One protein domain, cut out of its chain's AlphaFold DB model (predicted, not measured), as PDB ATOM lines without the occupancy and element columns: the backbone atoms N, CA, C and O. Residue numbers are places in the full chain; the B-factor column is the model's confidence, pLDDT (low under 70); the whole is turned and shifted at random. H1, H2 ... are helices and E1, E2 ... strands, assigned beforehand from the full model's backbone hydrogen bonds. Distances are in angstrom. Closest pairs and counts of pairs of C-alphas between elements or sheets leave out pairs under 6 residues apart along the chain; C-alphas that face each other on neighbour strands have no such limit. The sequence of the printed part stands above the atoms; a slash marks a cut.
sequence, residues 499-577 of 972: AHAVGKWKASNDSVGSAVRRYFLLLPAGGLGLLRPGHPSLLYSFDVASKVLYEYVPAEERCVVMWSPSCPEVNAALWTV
ATOM      1  N   ALA A 499     -29.930  -3.098  32.622       54.50
ATOM      2  CA  ALA A 499     -29.257  -3.878  31.577       54.50
ATOM      3  C   ALA A 499     -29.103  -5.360  31.967       54.50
ATOM      4  O   ALA A 499     -29.286  -6.259  31.151       54.50
ATOM      5  N   HIS A 500     -28.858  -5.629  33.251       57.12
ATOM      6  CA  HIS A 500     -28.789  -6.982  33.811       57.12
ATOM      7  C   HIS A 500     -30.185  -7.515  34.249       57.12
ATOM      8  O   HIS A 500     -30.316  -8.682  34.616       57.12
ATOM      9  N   ALA A 501     -31.253  -6.710  34.190       59.00
ATOM     10  CA  ALA A 501     -32.651  -7.156  34.322       59.00
ATOM     11  C   ALA A 501     -33.305  -7.519  32.969       59.00
ATOM     12  O   ALA A 501     -34.475  -7.908  32.932       59.00
ATOM     13  N   VAL A 502     -32.579  -7.393  31.849       78.56
ATOM     14  CA  VAL A 502     -33.079  -7.760  30.515       78.56
ATOM     15  C   VAL A 502     -33.373  -9.261  30.463       78.56
ATOM     16  O   VAL A 502     -32.478 -10.093  30.615       78.56
ATOM     17  N   GLY A 503     -34.645  -9.613  30.268       78.94
ATOM     18  CA  GLY A 503     -35.115 -10.998  30.160       78.94
ATOM     19  C   GLY A 503     -35.043 -11.830  31.450       78.94
ATOM     20  O   GLY A 503     -35.317 -13.027  31.399       78.94
ATOM     21  N   LYS A 504     -34.682 -11.241  32.601       87.06
ATOM     22  CA  LYS A 504     -34.586 -11.940  33.894       87.06
ATOM     23  C   LYS A 504     -35.130 -11.092  35.040       87.06
ATOM     24  O   LYS A 504     -34.741  -9.939  35.203       87.06
ATOM     25  N   TRP A 505     -35.971 -11.700  35.874       91.00
ATOM     26  CA  TRP A 505     -36.472 -11.076  37.098       91.00
ATOM     27  C   TRP A 505     -35.339 -10.798  38.096       91.00
ATOM     28  O   TRP A 505     -34.579 -11.701  38.448       91.00
ATOM     29  N   LYS A 506     -35.259  -9.562  38.593       90.38
ATOM     30  CA  LYS A 506     -34.377  -9.138  39.694       90.38
ATOM     31  C   LYS A 506     -35.180  -8.708  40.908       90.38
ATOM     32  O   LYS A 506     -36.172  -8.008  40.751       90.38
ATOM     33  N   ALA A 507     -34.733  -9.072  42.106       89.38
ATOM     34  CA  ALA A 507     -35.279  -8.525  43.345       89.38
ATOM     35  C   ALA A 507     -35.009  -7.013  43.452       89.38
ATOM     36  O   ALA A 507     -33.944  -6.540  43.056       89.38
ATOM     37  N   SER A 508     -35.958  -6.273  44.025       85.69
ATOM     38  CA  SER A 508     -35.682  -4.985  44.671       85.69
ATOM     39  C   SER A 508     -34.865  -5.248  45.940       85.69
ATOM     40  O   SER A 508     -35.286  -6.034  46.791       85.69
ATOM     41  N   ASN A 509     -33.703  -4.599  46.058       75.50
ATOM     42  CA  ASN A 509     -32.838  -4.679  47.242       75.50
ATOM     43  C   ASN A 509     -33.198  -3.614  48.298       75.50
ATOM     44  O   ASN A 509     -32.595  -3.569  49.367       75.50
ATOM     45  N   ASP A 510     -34.186  -2.765  48.010       67.94
ATOM     46  CA  ASP A 510     -34.438  -1.480  48.680       67.94
ATOM     47  C   ASP A 510     -35.121  -1.620  50.058       67.94
ATOM     48  O   ASP A 510     -35.594  -0.642  50.636       67.94
ATOM     49  N   SER A 511     -35.207  -2.843  50.593       52.16
ATOM     50  CA  SER A 511     -35.824  -3.148  51.885       52.16
ATOM     51  C   SER A 511     -34.899  -3.960  52.789       52.16
ATOM     52  O   SER A 511     -35.131  -5.146  53.037       52.16
ATOM     53  N   VAL A 512     -33.871  -3.297  53.328       48.88
ATOM     54  CA  VAL A 512     -33.062  -3.816  54.444       48.88
ATOM     55  C   VAL A 512     -34.005  -4.292  55.560       48.88
ATOM     56  O   VAL A 512     -34.833  -3.529  56.054       48.88
ATOM     57  N   GLY A 513     -33.936  -5.578  55.914       61.91
ATOM     58  CA  GLY A 513     -34.783  -6.178  56.954       61.91
ATOM     59  C   GLY A 513     -36.232  -6.521  56.558       61.91
ATOM     60  O   GLY A 513     -37.002  -6.933  57.424       61.91
ATOM     61  N   SER A 514     -36.640  -6.409  55.285       56.94
ATOM     62  CA  SER A 514     -37.961  -6.882  54.823       56.94
ATOM     63  C   SER A 514     -37.840  -7.876  53.670       56.94
ATOM     64  O   SER A 514     -37.034  -7.691  52.764       56.94
ATOM     65  N   ALA A 515     -38.673  -8.922  53.688       75.31
ATOM     66  CA  ALA A 515     -38.738  -9.902  52.605       75.31
ATOM     67  C   ALA A 515     -39.054  -9.218  51.262       75.31
ATOM     68  O   ALA A 515     -39.918  -8.337  51.214       75.31
ATOM     69  N   VAL A 516     -38.364  -9.638  50.193       73.38
ATOM     70  CA  VAL A 516     -38.417  -9.032  48.851       73.38
ATOM     71  C   VAL A 516     -39.864  -8.852  48.391       73.38
ATOM     72  O   VAL A 516     -40.566  -9.815  48.089       73.38
ATOM     73  N   ARG A 517     -40.318  -7.594  48.338       84.44
ATOM     74  CA  ARG A 517     -41.713  -7.270  47.993       84.44
ATOM     75  C   ARG A 517     -41.947  -7.127  46.498       84.44
ATOM     76  O   ARG A 517     -43.086  -7.252  46.063       84.44
ATOM     77  N   ARG A 518     -40.906  -6.830  45.714       92.69
ATOM     78  CA  ARG A 518     -41.016  -6.571  44.274       92.69
ATOM     79  C   ARG A 518     -39.882  -7.222  43.496       92.69
ATOM     80  O   ARG A 518     -38.733  -7.181  43.933       92.69
ATOM     81  N   TYR A 519     -40.223  -7.747  42.324       94.75
ATOM     82  CA  TYR A 519     -39.271  -8.112  41.282       94.75
ATOM     83  C   TYR A 519     -39.432  -7.187  40.071       94.75
ATOM     84  O   TYR A 519     -40.553  -6.834  39.711       94.75
ATOM     85  N   PHE A 520     -38.332  -6.833  39.414       95.62
ATOM     86  CA  PHE A 520     -38.314  -6.078  38.161       95.62
ATOM     87  C   PHE A 520     -37.876  -6.963  36.995       95.62
ATOM     88  O   PHE A 520     -36.986  -7.797  37.157       95.62
ATOM     89  N   LEU A 521     -38.465  -6.752  35.820       94.69
ATOM     90  CA  LEU A 521     -38.096  -7.392  34.555       94.69
ATOM     91  C   LEU A 521     -38.061  -6.318  33.470       94.69
ATOM     92  O   LEU A 521     -39.048  -5.609  33.281       94.69
ATOM     93  N   LEU A 522     -36.960  -6.219  32.729       94.12
ATOM     94  CA  LEU A 522     -36.906  -5.398  31.522       94.12
ATOM     95  C   LEU A 522     -37.059  -6.298  30.294       94.12
ATOM     96  O   LEU A 522     -36.366  -7.310  30.169       94.12
ATOM     97  N   LEU A 523     -37.948  -5.934  29.372       89.56
ATOM     98  CA  LEU A 523     -38.074  -6.598  28.075       89.56
ATOM     99  C   LEU A 523     -37.530  -5.692  26.964       89.56
ATOM    100  O   LEU A 523     -37.875  -4.508  26.925       89.56
ATOM    101  N   PRO A 524     -36.686  -6.221  26.055       82.00
ATOM    102  CA  PRO A 524     -36.208  -5.455  24.914       82.00
ATOM    103  C   PRO A 524     -37.369  -5.144  23.964       82.00
ATOM    104  O   PRO A 524     -38.312  -5.934  23.837       82.00
ATOM    105  N   ALA A 525     -37.288  -4.007  23.271       72.31
ATOM    106  CA  ALA A 525     -38.225  -3.636  22.216       72.31
ATOM    107  C   ALA A 525     -38.429  -4.800  21.227       72.31
ATOM    108  O   ALA A 525     -37.475  -5.456  20.808       72.31
ATOM    109  N   GLY A 526     -39.686  -5.082  20.883       72.69
ATOM    110  CA  GLY A 526     -40.062  -6.232  20.053       72.69
ATOM    111  C   GLY A 526     -40.277  -7.550  20.810       72.69
ATOM    112  O   GLY A 526     -41.004  -8.397  20.300       72.69
ATOM    113  N   GLY A 527     -39.782  -7.714  22.046       76.69
ATOM    114  CA  GLY A 527     -40.026  -8.922  22.858       76.69
ATOM    115  C   GLY A 527     -41.510  -9.178  23.164       76.69
ATOM    116  O   GLY A 527     -41.934 -10.321  23.291       76.69
ATOM    117  N   LEU A 528     -42.317  -8.113  23.199       76.44
ATOM    118  CA  LEU A 528     -43.782  -8.160  23.298       76.44
ATOM    119  C   LEU A 528     -44.494  -7.881  21.964       76.44
ATOM    120  O   LEU A 528     -45.713  -7.737  21.948       76.44
ATOM    121  N   GLY A 529     -43.775  -7.838  20.837       74.06
ATOM    122  CA  GLY A 529     -44.323  -7.465  19.527       74.06
ATOM    123  C   GLY A 529     -45.474  -8.355  19.041       74.06
ATOM    124  O   GLY A 529     -46.315  -7.887  18.282       74.06
ATOM    125  N   LEU A 530     -45.557  -9.598  19.530       70.38
ATOM    126  CA  LEU A 530     -46.666 -10.528  19.267       70.38
ATOM    127  C   LEU A 530     -47.966 -10.175  20.019       70.38
ATOM    128  O   LEU A 530     -49.043 -10.544  19.563       70.38
ATOM    129  N   LEU A 531     -47.878  -9.476  21.156       69.81
ATOM    130  CA  LEU A 531     -49.033  -9.030  21.955       69.81
ATOM    131  C   LEU A 531     -49.345  -7.541  21.754       69.81
ATOM    132  O   LEU A 531     -50.500  -7.130  21.857       69.81
ATOM    133  N   ARG A 532     -48.315  -6.725  21.497       76.75
ATOM    134  CA  ARG A 532     -48.388  -5.274  21.288       76.75
ATOM    135  C   ARG A 532     -47.360  -4.814  20.243       76.75
ATOM    136  O   ARG A 532     -46.263  -4.379  20.608       76.75
ATOM    137  N   PRO A 533     -47.695  -4.875  18.943       78.88
ATOM    138  CA  PRO A 533     -46.889  -4.253  17.900       78.88
ATOM    139  C   PRO A 533     -46.669  -2.757  18.184       78.88
ATOM    140  O   PRO A 533     -47.598  -2.053  18.571       78.88
ATOM    141  N   GLY A 534     -45.444  -2.266  17.982       78.69
ATOM    142  CA  GLY A 534     -45.117  -0.836  18.071       78.69
ATOM    143  C   GLY A 534     -44.838  -0.269  19.471       78.69
ATOM    144  O   GLY A 534     -44.465   0.897  19.561       78.69
ATOM    145  N   HIS A 535     -44.952  -1.049  20.554       75.38
ATOM    146  CA  HIS A 535     -44.488  -0.592  21.872       75.38
ATOM    147  C   HIS A 535     -42.943  -0.637  21.979       75.38
ATOM    148  O   HIS A 535     -42.323  -1.568  21.452       75.38
ATOM    149  N   PRO A 536     -42.306   0.342  22.661       79.62
ATOM    150  CA  PRO A 536     -40.858   0.359  22.913       79.62
ATOM    151  C   PRO A 536     -40.442  -0.717  23.939       79.62
ATOM    152  O   PRO A 536     -41.249  -1.553  24.338       79.62
ATOM    153  N   SER A 537     -39.180  -0.717  24.386       66.19
ATOM    154  CA  SER A 537     -38.744  -1.537  25.530       66.19
ATOM    155  C   SER A 537     -39.575  -1.195  26.773       66.19
ATOM    156  O   SER A 537     -39.657  -0.025  27.148       66.19
ATOM    157  N   LEU A 538     -40.177  -2.199  27.415       86.19
ATOM    158  CA  LEU A 538     -41.083  -2.009  28.553       86.19
ATOM    159  C   LEU A 538     -40.469  -2.569  29.840       86.19
ATOM    160  O   LEU A 538     -40.019  -3.719  29.891       86.19
ATOM    161  N   LEU A 539     -40.472  -1.738  30.883       93.56
ATOM    162  CA  LEU A 539     -40.087  -2.112  32.239       93.56
ATOM    163  C   LEU A 539     -41.318  -2.617  32.998       93.56
ATOM    164  O   LEU A 539     -42.321  -1.911  33.125       93.56
ATOM    165  N   TYR A 540     -41.198  -3.814  33.560       95.06
ATOM    166  CA  TYR A 540     -42.207  -4.446  34.395       95.06
ATOM    167  C   TYR A 540     -41.772  -4.509  35.857       95.06
ATOM    168  O   TYR A 540     -40.611  -4.765  36.174       95.06
ATOM    169  N   SER A 541     -42.742  -4.328  36.752       95.81
ATOM    170  CA  SER A 541     -42.605  -4.515  38.197       95.81
ATOM    171  C   SER A 541     -43.687  -5.478  38.674       95.81
ATOM    172  O   SER A 541     -44.871  -5.218  38.482       95.81
ATOM    173  N   PHE A 542     -43.304  -6.566  39.332       95.94
ATOM    174  CA  PHE A 542     -44.210  -7.549  39.915       95.94
ATOM    175  C   PHE A 542     -44.150  -7.484  41.443       95.94
ATOM    176  O   PHE A 542     -43.098  -7.724  42.034       95.94
ATOM    177  N   ASP A 543     -45.270  -7.162  42.089       94.81
ATOM    178  CA  ASP A 543     -45.404  -7.184  43.548       94.81
ATOM    179  C   ASP A 543     -45.737  -8.604  44.027       94.81
ATOM    180  O   ASP A 543     -46.756  -9.193  43.667       94.81
ATOM    181  N   VAL A 544     -44.863  -9.150  44.868       93.38
ATOM    182  CA  VAL A 544     -44.904 -10.526  45.373       93.38
ATOM    183  C   VAL A 544     -46.043 -10.744  46.368       93.38
ATOM    184  O   VAL A 544     -46.561 -11.861  46.453       93.38
ATOM    185  N   ALA A 545     -46.419  -9.704  47.114       90.56
ATOM    186  CA  ALA A 545     -47.400  -9.759  48.192       90.56
ATOM    187  C   ALA A 545     -48.824  -9.504  47.682       90.56
ATOM    188  O   ALA A 545     -49.749 -10.207  48.085       90.56
ATOM    189  N   SER A 546     -49.006  -8.543  46.769       93.38
ATOM    190  CA  SER A 546     -50.306  -8.302  46.121       93.38
ATOM    191  C   SER A 546     -50.546  -9.168  44.877       93.38
ATOM    192  O   SER A 546     -51.687  -9.281  44.430       93.38
ATOM    193  N   LYS A 547     -49.493  -9.806  44.337       94.50
ATOM    194  CA  LYS A 547     -49.490 -10.541  43.057       94.50
ATOM    195  C   LYS A 547     -49.977  -9.668  41.893       94.50
ATOM    196  O   LYS A 547     -50.727 -10.130  41.041       94.50
ATOM    197  N   VAL A 548     -49.568  -8.399  41.862       95.00
ATOM    198  CA  VAL A 548     -49.928  -7.439  40.805       95.00
ATOM    199  C   VAL A 548     -48.723  -7.171  39.905       95.00
ATOM    200  O   VAL A 548     -47.621  -6.907  40.388       95.00
ATOM    201  N   LEU A 549     -48.949  -7.223  38.592       95.38
ATOM    202  CA  LEU A 549     -47.981  -6.840  37.568       95.38
ATOM    203  C   LEU A 549     -48.270  -5.414  37.093       95.38
ATOM    204  O   LEU A 549     -49.379  -5.109  36.643       95.38
ATOM    205  N   TYR A 550     -47.246  -4.573  37.136       95.69
ATOM    206  CA  TYR A 550     -47.253  -3.196  36.669       95.69
ATOM    207  C   TYR A 550     -46.337  -3.046  35.450       95.69
ATOM    208  O   TYR A 550     -45.251  -3.623  35.423       95.69
ATOM    209  N   GLU A 551     -46.756  -2.236  34.484       94.75
ATOM    210  CA  GLU A 551     -45.967  -1.777  33.335       94.75
ATOM    211  C   GLU A 551     -45.674  -0.292  33.513       94.75
ATOM    212  O   GLU A 551     -46.593   0.497  33.733       94.75
ATOM    213  N   TYR A 552     -44.406   0.098  33.436       94.06
ATOM    214  CA  TYR A 552     -44.035   1.506  33.385       94.06
ATOM    215  C   TYR A 552     -44.212   2.023  31.953       94.06
ATOM    216  O   TYR A 552     -43.600   1.493  31.026       94.06
ATOM    217  N   VAL A 553     -45.051   3.047  31.782       92.06
ATOM    218  CA  VAL A 553     -45.350   3.675  30.488       92.06
ATOM    219  C   VAL A 553     -44.564   4.988  30.396       92.06
ATOM    220  O   VAL A 553     -44.973   5.966  31.025       92.06
ATOM    221  N   PRO A 554     -43.460   5.066  29.619       87.88
ATOM    222  CA  PRO A 554     -42.577   6.238  29.640       87.88
ATOM    223  C   PRO A 554     -43.270   7.533  29.202       87.88
ATOM    224  O   PRO A 554     -43.037   8.581  29.788       87.88
ATOM    225  N   ALA A 555     -44.181   7.455  28.226       88.75
ATOM    226  CA  ALA A 555     -44.929   8.608  27.711       88.75
ATOM    227  C   ALA A 555     -45.954   9.203  28.703       88.75
ATOM    228  O   ALA A 555     -46.540  10.244  28.425       88.75
ATOM    229  N   GLU A 556     -46.196   8.534  29.834       91.31
ATOM    230  CA  GLU A 556     -47.126   8.964  30.885       91.31
ATOM    231  C   GLU A 556     -46.454   9.025  32.274       91.31
ATOM    232  O   GLU A 556     -47.143   9.231  33.273       91.31
ATOM    233  N   GLU A 557     -45.140   8.764  32.341       91.38
ATOM    234  CA  GLU A 557     -44.292   8.660  33.546       91.38
ATOM    235  C   GLU A 557     -44.859   7.796  34.697       91.38
ATOM    236  O   GLU A 557     -44.442   7.914  35.852       91.38
ATOM    237  N   ARG A 558     -45.801   6.886  34.407       91.81
ATOM    238  CA  ARG A 558     -46.585   6.159  35.421       91.81
ATOM    239  C   ARG A 558     -46.559   4.644  35.253       91.81
ATOM    240  O   ARG A 558     -46.475   4.110  34.150       91.81
ATOM    241  N   CYS A 559     -46.732   3.953  36.375       93.75
ATOM    242  CA  CYS A 559     -46.957   2.512  36.419       93.75
ATOM    243  C   CYS A 559     -48.450   2.191  36.232       93.75
ATOM    244  O   CYS A 559     -49.267   2.489  37.104       93.75
ATOM    245  N   VAL A 560     -48.802   1.545  35.122       94.06
ATOM    246  CA  VAL A 560     -50.154   1.047  34.829       94.06
ATOM    247  C   VAL A 560     -50.273  -0.407  35.294       94.06
ATOM    248  O   VAL A 560     -49.363  -1.207  35.087       94.06
ATOM    249  N   VAL A 561     -51.390  -0.777  35.929       94.56
ATOM    250  CA  VAL A 561     -51.663  -2.179  36.295       94.56
ATOM    251  C   VAL A 561     -51.978  -2.976  35.032       94.56
ATOM    252  O   VAL A 561     -52.989  -2.730  34.380       94.56
ATOM    253  N   MET A 562     -51.124  -3.948  34.716       92.75
ATOM    254  CA  MET A 562     -51.261  -4.833  33.556       92.75
ATOM    255  C   MET A 562     -51.942  -6.155  33.884       92.75
ATOM    256  O   MET A 562     -52.709  -6.677  33.079       92.75
ATOM    257  N   TRP A 563     -51.685  -6.693  35.076       93.81
ATOM    258  CA  TRP A 563     -52.381  -7.872  35.572       93.81
ATOM    259  C   TRP A 563     -52.585  -7.795  37.080       93.81
ATOM    260  O   TRP A 563     -51.736  -7.297  37.816       93.81
ATOM    261  N   SER A 564     -53.724  -8.310  37.538       93.31
ATOM    262  CA  SER A 564     -54.055  -8.465  38.952       93.31
ATOM    263  C   SER A 564     -54.833  -9.770  39.164       93.31
ATOM    264  O   SER A 564     -55.531 -10.213  38.244       93.31
ATOM    265  N   PRO A 565     -54.802 -10.374  40.368       90.12
ATOM    266  CA  PRO A 565     -55.460 -11.661  40.615       90.12
ATOM    267  C   PRO A 565     -56.989 -11.614  40.475       90.12
ATOM    268  O   PRO A 565     -57.626 -12.643  40.273       90.12
ATOM    269  N   SER A 566     -57.587 -10.419  40.550       88.12
ATOM    270  CA  SER A 566     -59.012 -10.181  40.297       88.12
ATOM    271  C   SER A 566     -59.420 -10.284  38.823       88.12
ATOM    272  O   SER A 566     -60.614 -10.342  38.542       88.12
ATOM    273  N   CYS A 567     -58.465 -10.299  37.886       85.56
ATOM    274  CA  CYS A 567     -58.714 -10.267  36.442       85.56
ATOM    275  C   CYS A 567     -58.020 -11.452  35.731       85.56
ATOM    276  O   CYS A 567     -57.078 -11.252  34.958       85.56
ATOM    277  N   PRO A 568     -58.451 -12.706  35.987       77.94
ATOM    278  CA  PRO A 568     -57.760 -13.910  35.516       77.94
ATOM    279  C   PRO A 568     -57.814 -14.126  33.994       77.94
ATOM    280  O   PRO A 568     -57.028 -14.907  33.471       77.94
ATOM    281  N   GLU A 569     -58.691 -13.435  33.266       76.62
ATOM    282  CA  GLU A 569     -58.829 -13.565  31.806       76.62
ATOM    283  C   GLU A 569     -57.591 -13.038  31.053       76.62
ATOM    284  O   GLU A 569     -57.147 -13.643  30.080       76.62
ATOM    285  N   VAL A 570     -56.963 -11.970  31.560       74.75
ATOM    286  CA  VAL A 570     -55.731 -11.377  30.991       74.75
ATOM    287  C   VAL A 570     -54.485 -12.231  31.303       74.75
ATOM    288  O   VAL A 570     -53.453 -12.125  30.643       74.75
ATOM    289  N   ASN A 571     -54.587 -13.118  32.299       73.31
ATOM    290  CA  ASN A 571     -53.481 -13.898  32.862       73.31
ATOM    291  C   ASN A 571     -52.817 -14.819  31.824       73.31
ATOM    292  O   ASN A 571     -51.594 -14.890  31.733       73.31
ATOM    293  N   ALA A 572     -53.627 -15.522  31.024       71.69
ATOM    294  CA  ALA A 572     -53.133 -16.551  30.110       71.69
ATOM    295  C   ALA A 572     -52.301 -15.980  28.952       71.69
ATOM    296  O   ALA A 572     -51.329 -16.606  28.545       71.69
ATOM    297  N   ALA A 573     -52.658 -14.798  28.439       79.69
ATOM    298  CA  ALA A 573     -51.951 -14.172  27.323       79.69
ATOM    299  C   ALA A 573     -50.629 -13.509  27.743       79.69
ATOM    300  O   ALA A 573     -49.710 -13.431  26.938       79.69
ATOM    301  N   LEU A 574     -50.512 -13.036  28.989       83.69
ATOM    302  CA  LEU A 574     -49.270 -12.422  29.467       83.69
ATOM    303  C   LEU A 574     -48.189 -13.471  29.749       83.69
ATOM    304  O   LEU A 574     -47.067 -13.328  29.268       83.69
ATOM    305  N   TRP A 575     -48.510 -14.559  30.453       83.81
ATOM    306  CA  TRP A 575     -47.517 -15.582  30.826       83.81
ATOM    307  C   TRP A 575     -47.132 -16.562  29.701       83.81
ATOM    308  O   TRP A 575     -46.318 -17.451  29.934       83.81
ATOM    309  N   THR A 576     -47.662 -16.415  28.481       83.62
ATOM    310  CA  THR A 576     -47.099 -17.086  27.290       83.62
ATOM    311  C   THR A 576     -45.908 -16.336  26.688       83.62
ATOM    312  O   THR A 576     -45.189 -16.920  25.879       83.62
ATOM    313  N   VAL A 577     -45.683 -15.071  27.067       81.44
ATOM    314  CA  VAL A 577     -44.590 -14.226  26.544       81.44
ATOM    315  C   VAL A 577     -43.699 -13.671  27.663       81.44
ATOM    316  O   VAL A 577     -42.490 -13.533  27.479       81.44
TER     317      VAL A 577
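Overview. This is residues 499 to 577 of the 972 residues of the protein "DnaJ protein" of Symbiodinium sp. CCMP2456 (UniProt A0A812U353). There is little regular structure: one strongly twisted sheet, E1-E2-E3-E4, makes the body, with long loops before and after E1, while short H1 only grazes the sheet. The strands form a meander, each the antiparallel neighbour of the one before, and H1 follows. Of 79 printed residues, 28 are in named elements, mostly strand. The whole is compact, radius of gyration of the C-alphas 13.0 A, spanning 41 by 31 by 24 A.

Arrangement. Residues 506 to 507 pair antiparallel with residues 519 to 520 of E1, residues 518 to 523. Hairpins join E1 to E2, residues 538 to 543 (N 521 to O 540, 2.9 A), E2 to E3, residues 548 to 553 (N 550 to O 541, 2.8 A), and E3 to E4, residues 558 to 563 (N 551 to O 560, 2.9 A), within hydrogen-bond range. E1 and E4 are apart. H1, residues 571 to 574, is too short for any O i to N i+4 pair; its closest C-alphas with E4 are Asn 571 and Trp 563, 6.7 A.

Along the chain. E1 begins at C-alpha 518 (-41.016, -6.571, 44.274). E1 to E4 measure 16.5, 16.4, 15.8 and 15.2 A. H1, 5.6 A, ends at C-alpha 574 (-49.270, -12.422, 29.467).

Size, cuts and confidence. The farthest C-alphas, Gly 513 and Pro 533, are 40.9 A apart. The printed part has no cut; E1 to E2 is a long link. pLDDT is under 70 at residues 499 to 501, 510 to 514, 531 and 537.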